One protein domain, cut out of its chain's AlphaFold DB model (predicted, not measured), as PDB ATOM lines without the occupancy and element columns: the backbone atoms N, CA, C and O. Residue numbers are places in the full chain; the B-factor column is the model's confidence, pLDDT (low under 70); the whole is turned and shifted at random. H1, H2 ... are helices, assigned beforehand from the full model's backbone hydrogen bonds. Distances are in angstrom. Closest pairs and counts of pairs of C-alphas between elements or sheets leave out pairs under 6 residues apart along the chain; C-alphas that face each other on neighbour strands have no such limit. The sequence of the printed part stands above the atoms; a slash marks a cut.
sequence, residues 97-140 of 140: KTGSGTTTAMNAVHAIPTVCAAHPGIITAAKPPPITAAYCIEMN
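Overview. This is residues 97 to 140 of the 140 residues of an uncharacterized protein of Steroidobacter denitrificans (UniProt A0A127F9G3). There is little regular structure here: two short helices, H1 and H2, follow one another along one limb of a long loop, and the unnamed stretch 117 to 140 turns round near Gly 121 and folds back past them. Residues 97 to 105 stick out, of which 101 to 105 belong to H1. The printed part has 44 residues, and its class is all helix, with 15 residues in the named helices and no named strand. It is loose, with a radius of gyration of the C-alphas of 12.5 A, and elongated, spanning 38 by 20 by 15 A.

Along the chain. Find C-alpha 101 at (170.757, 109.170, 132.997); from there H1, residues 101 to 110, runs 14.2 A. H2, residues 112 to 116, ends at C-alpha 116, (160.226, 99.471, 151.235).

Arrangement. Look at Ala 111, the tight link; H1 and H2 meet only through their link. In both helices every O i to N i+4 pair is within hydrogen-bond range.

Size, cuts and confidence. The C-alphas farthest apart, of Gly 121 and Asn 140, the chain's last residue, are 40.5 A apart. The printed part has no cut. Read pLDDT under 70 at residues 97 to 100 and 138 to 140.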
ATOM      1  N   LYS A  97     180.786 111.082 132.793       50.69
ATOM      2  CA  LYS A  97     181.147 110.095 131.757       50.69
ATOM      3  C   LYS A  97     179.988 109.139 131.425       50.69
ATOM      4  O   LYS A  97     180.017 108.495 130.382       50.69
ATOM      5  N   THR A  98     178.981 109.049 132.297       52.50
ATOM      6  CA  THR A  98     177.813 108.165 132.189       52.50
ATOM      7  C   THR A  98     176.534 108.890 131.728       52.50
ATOM      8  O   THR A  98     175.492 108.256 131.570       52.50
ATOM      9  N   GLY A  99     176.603 110.199 131.444       59.78
ATOM     10  CA  GLY A  99     175.472 111.022 130.998       59.78
ATOM     11  C   GLY A  99     174.488 111.415 132.113       59.78
ATOM     12  O   GLY A  99     174.647 111.041 133.278       59.78
ATOM     13  N   SER A 100     173.445 112.177 131.756       64.06
ATOM     14  CA  SER A 100     172.383 112.649 132.675       64.06
ATOM     15  C   SER A 100     171.488 111.525 133.223       64.06
ATOM     16  O   SER A 100     170.802 111.700 134.234       64.06
ATOM     17  N   GLY A 101     171.513 110.351 132.582       70.06
ATOM     18  CA  GLY A 101     170.757 109.170 132.997       70.06
ATOM     19  C   GLY A 101     171.121 108.698 134.403       70.06
ATOM     20  O   GLY A 101     170.244 108.243 135.134       70.06
ATOM     21  N   THR A 102     172.376 108.885 134.819       78.19
ATOM     22  CA  THR A 102     172.854 108.492 136.150       78.19
ATOM     23  C   THR A 102     172.126 109.238 137.258       78.19
ATOM     24  O   THR A 102     171.653 108.602 138.189       78.19
ATOM     25  N   THR A 103     171.929 110.555 137.150       76.81
ATOM     26  CA  THR A 103     171.202 111.325 138.176       76.81
ATOM     27  C   THR A 103     169.760 110.838 138.331       76.81
ATOM     28  O   THR A 103     169.258 110.709 139.446       76.81
ATOM     29  N   THR A 104     169.107 110.496 137.215       81.88
ATOM     30  CA  THR A 104     167.742 109.945 137.224       81.88
ATOM     31  C   THR A 104     167.713 108.544 137.841       81.88
ATOM     32  O   THR A 104     166.888 108.266 138.710       81.88
ATOM     33  N   ALA A 105     168.624 107.664 137.417       85.88
ATOM     34  CA  ALA A 105     168.697 106.287 137.896       85.88
ATOM     35  C   ALA A 105     169.059 106.216 139.386       85.88
ATOM     36  O   ALA A 105     168.414 105.492 140.142       85.88
ATOM     37  N   MET A 106     170.042 107.007 139.824       87.06
ATOM     38  CA  MET A 106     170.486 107.027 141.214       87.06
ATOM     39  C   MET A 106     169.395 107.529 142.155       87.06
ATOM     40  O   MET A 106     169.270 106.991 143.248       87.06
ATOM     41  N   ASN A 107     168.555 108.483 141.738       86.38
ATOM     42  CA  ASN A 107     167.406 108.897 142.550       86.38
ATOM     43  C   ASN A 107     166.456 107.712 142.825       86.38
ATOM     44  O   ASN A 107     166.077 107.479 143.970       86.38
ATOM     45  N   ALA A 108     166.158 106.897 141.805       88.81
ATOM     46  CA  ALA A 108     165.323 105.706 141.967       88.81
ATOM     47  C   ALA A 108     165.974 104.639 142.867       88.81
ATOM     48  O   ALA A 108     165.296 104.068 143.720       88.81
ATOM     49  N   VAL A 109     167.280 104.393 142.714       91.38
ATOM     50  CA  VAL A 109     168.027 103.438 143.555       91.38
ATOM     51  C   VAL A 109     168.049 103.895 145.015       91.38
ATOM     52  O   VAL A 109     167.724 103.119 145.912       91.38
ATOM     53  N   HIS A 110     168.370 105.165 145.264       90.62
ATOM     54  CA  HIS A 110     168.412 105.723 146.615       90.62
ATOM     55  C   HIS A 110     167.028 105.788 147.282       90.62
ATOM     56  O   HIS A 110     166.943 105.811 148.507       90.62
ATOM     57  N   ALA A 111     165.937 105.774 146.510       90.94
ATOM     58  CA  ALA A 111     164.578 105.751 147.045       90.94
ATOM     59  C   ALA A 111     164.122 104.368 147.554       90.94
ATOM     60  O   ALA A 111     163.118 104.300 148.267       90.94
ATOM     61  N   ILE A 112     164.832 103.276 147.230       91.88
ATOM     62  CA  ILE A 112     164.420 101.900 147.570       91.88
ATOM     63  C   ILE A 112     164.128 101.723 149.071       91.88
ATOM     64  O   ILE A 112     163.030 101.258 149.387       91.88
ATOM     65  N   PRO A 113     165.013 102.116 150.014       90.56
ATOM     66  CA  PRO A 113     164.749 101.921 151.441       90.56
ATOM     67  C   PRO A 113     163.482 102.648 151.906       90.56
ATOM     68  O   PRO A 113     162.666 102.081 152.631       90.56
ATOM     69  N   THR A 114     163.283 103.880 151.430       91.12
ATOM     70  CA  THR A 114     162.109 104.706 151.737       91.12
ATOM     71  C   THR A 114     160.818 104.070 151.228       91.12
ATOM     72  O   THR A 114     159.811 104.072 151.935       91.12
ATOM     73  N   VAL A 115     160.834 103.504 150.018       90.94
ATOM     74  CA  VAL A 115     159.666 102.827 149.434       90.94
ATOM     75  C   VAL A 115     159.369 101.519 150.167       90.94
ATOM     76  O   VAL A 115     158.211 101.253 150.477       90.94
ATOM     77  N   CYS A 116     160.393 100.726 150.497       93.12
ATOM     78  CA  CYS A 116     160.226  99.471 151.235       93.12
ATOM     79  C   CYS A 116     159.665  99.676 152.653       93.12
ATOM     80  O   CYS A 116     158.955  98.806 153.149       93.12
ATOM     81  N   ALA A 117     159.965 100.807 153.295       92.12
ATOM     82  CA  ALA A 117     159.454 101.146 154.624       92.12
ATOM     83  C   ALA A 117     158.048 101.784 154.613       92.12
ATOM     84  O   ALA A 117     157.458 101.986 155.676       92.12
ATOM     85  N   ALA A 118     157.508 102.142 153.445       92.38
ATOM     86  CA  ALA A 118     156.220 102.818 153.342       92.38
ATOM     87  C   ALA A 118     155.031 101.855 153.517       92.38
ATOM     88  O   ALA A 118     155.095 100.672 153.187       92.38
ATOM     89  N   HIS A 119     153.895 102.383 153.986       92.12
ATOM     90  CA  HIS A 119     152.632 101.642 153.966       92.12
ATOM     91  C   HIS A 119     152.201 101.310 152.523       92.12
ATOM     92  O   HIS A 119     152.445 102.122 151.625       92.12
ATOM     93  N   PRO A 120     151.496 100.183 152.298       94.06
ATOM     94  CA  PRO A 120     150.953  99.845 150.986       94.06
ATOM     95  C   PRO A 120     150.091 100.971 150.397       94.06
ATOM     96  O   PRO A 120     149.239 101.537 151.083       94.06
ATOM     97  N   GLY A 121     150.295 101.272 149.113       91.88
ATOM     98  CA  GLY A 121     149.571 102.316 148.386       91.88
ATOM     99  C   GLY A 121     150.491 103.198 147.541       91.88
ATOM    100  O   GLY A 121     151.679 102.924 147.390       91.88
ATOM    101  N   ILE A 122     149.931 104.269 146.973       91.38
ATOM    102  CA  ILE A 122     150.697 105.257 146.203       91.38
ATOM    103  C   ILE A 122     151.340 106.247 147.182       91.38
ATOM    104  O   ILE A 122     150.643 106.978 147.886       91.38
ATOM    105  N   ILE A 123     152.671 106.293 147.195       89.00
ATOM    106  CA  ILE A 123     153.456 107.315 147.891       89.00
ATOM    107  C   ILE A 123     154.022 108.307 146.873       89.00
ATOM    108  O   ILE A 123     154.537 107.918 145.827       89.00
ATOM    109  N   THR A 124     153.912 109.601 147.167       86.81
ATOM    110  CA  THR A 124     154.481 110.671 146.341       86.81
ATOM    111  C   THR A 124     155.747 111.216 146.992       86.81
ATOM    112  O   THR A 124     155.897 111.158 148.212       86.81
ATOM    113  N   ALA A 125     156.644 111.795 146.191       80.94
ATOM    114  CA  ALA A 125     157.903 112.374 146.672       80.94
ATOM    115  C   ALA A 125     157.726 113.532 147.679       80.94
ATOM    116  O   ALA A 125     158.688 113.919 148.326       80.94
ATOM    117  N   ALA A 126     156.512 114.070 147.832       80.31
ATOM    118  CA  ALA A 126     156.198 115.119 148.802       80.31
ATOM    119  C   ALA A 126     156.014 114.599 150.240       80.31
ATOM    120  O   ALA A 126     155.956 115.395 151.174       80.31
ATOM    121  N   LYS A 127     155.850 113.284 150.422       79.12
ATOM    122  CA  LYS A 127     155.545 112.678 151.724       79.12
ATOM    123  C   LYS A 127     156.791 112.249 152.517       79.12
ATOM    124  O   LYS A 127     156.833 112.548 153.708       79.12
ATOM    125  N   PRO A 128     157.767 111.521 151.941       81.62
ATOM    126  CA  PRO A 128     158.978 111.151 152.667       81.62
ATOM    127  C   PRO A 128     160.008 112.297 152.696       81.62
ATOM    128  O   PRO A 128     159.884 113.251 151.924       81.62
ATOM    129  N   PRO A 129     161.055 112.203 153.543       84.81
ATOM    130  CA  PRO A 129     162.201 113.108 153.479       84.81
ATOM    131  C   PRO A 129     162.862 113.112 152.088       84.81
ATOM    132  O   PRO A 129     162.743 112.121 151.358       84.81
ATOM    133  N   PRO A 130     163.594 114.185 151.725       86.88
ATOM    134  CA  PRO A 130     164.323 114.244 150.463       86.88
ATOM    135  C   PRO A 130     165.226 113.023 150.271       86.88
ATOM    136  O   PRO A 130     165.970 112.645 151.175       86.88
ATOM    137  N   ILE A 131     165.175 112.422 149.081       89.44
ATOM    138  CA  ILE A 131     166.056 111.309 148.729       89.44
ATOM    139  C   ILE A 131     167.480 111.844 148.586       89.44
ATOM    140  O   ILE A 131     167.758 112.681 147.726       89.44
ATOM    141  N   THR A 132     168.378 111.353 149.432       87.81
ATOM    142  CA  THR A 132     169.796 111.712 149.438       87.81
ATOM    143  C   THR A 132     170.648 110.570 148.895       87.81
ATOM    144  O   THR A 132     170.194 109.433 148.776       87.81
ATOM    145  N   ALA A 133     171.896 110.874 148.534       83.81
ATOM    146  CA  ALA A 133     172.857 109.834 148.202       83.81
ATOM    147  C   ALA A 133     173.117 108.948 149.427       83.81
ATOM    148  O   ALA A 133     173.390 109.455 150.515       83.81
ATOM    149  N   ALA A 134     173.028 107.634 149.242       76.94
ATOM    150  CA  ALA A 134     173.217 106.652 150.300       76.94
ATOM    151  C   ALA A 134     173.994 105.454 149.753       76.94
ATOM    152  O   ALA A 134     173.842 105.092 148.589       76.94
ATOM    153  N   TYR A 135     174.811 104.831 150.606       78.88
ATOM    154  CA  TYR A 135     175.599 103.642 150.260       78.88
ATOM    155  C   TYR A 135     176.592 103.847 149.097       78.88
ATOM    156  O   TYR A 135     176.973 102.886 148.431       78.88
ATOM    157  N   CYS A 136     177.035 105.088 148.854       74.31
ATOM    158  CA  CYS A 136     178.100 105.366 147.895       74.31
ATOM    159  C   CYS A 136     179.419 104.776 148.403       74.31
ATOM    160  O   CYS A 136     179.865 105.102 149.502       74.31
ATOM    161  N   ILE A 137     180.042 103.930 147.588       73.81
ATOM    162  CA  ILE A 137     181.396 103.431 147.821       73.81
ATOM    163  C   ILE A 137     182.383 104.284 147.030       73.81
ATOM    164  O   ILE A 137     182.143 104.611 145.866       73.81
ATOM    165  N   GLU A 138     183.480 104.666 147.671       67.94
ATOM    166  CA  GLU A 138     184.558 105.386 147.007       67.94
ATOM    167  C   GLU A 138     185.293 104.404 146.086       67.94
ATOM    168  O   GLU A 138     185.780 103.363 146.530       67.94
ATOM    169  N   MET A 139     185.302 104.686 144.783       57.81
ATOM    170  CA  MET A 139     186.072 103.897 143.825       57.81
ATOM    171  C   MET A 139     187.497 104.448 143.807       57.81
ATOM    172  O   MET A 139     187.738 105.487 143.194       57.81
ATOM    173  N   ASN A 140     188.395 103.770 144.525       41.56
ATOM    174  CA  ASN A 140     189.841 103.996 144.472       41.56
ATOM    175  C   ASN A 140     190.431 103.476 143.154       41.56
ATOM    176  O   ASN A 140     190.041 102.355 142.749       41.56
TER     177      ASN A 140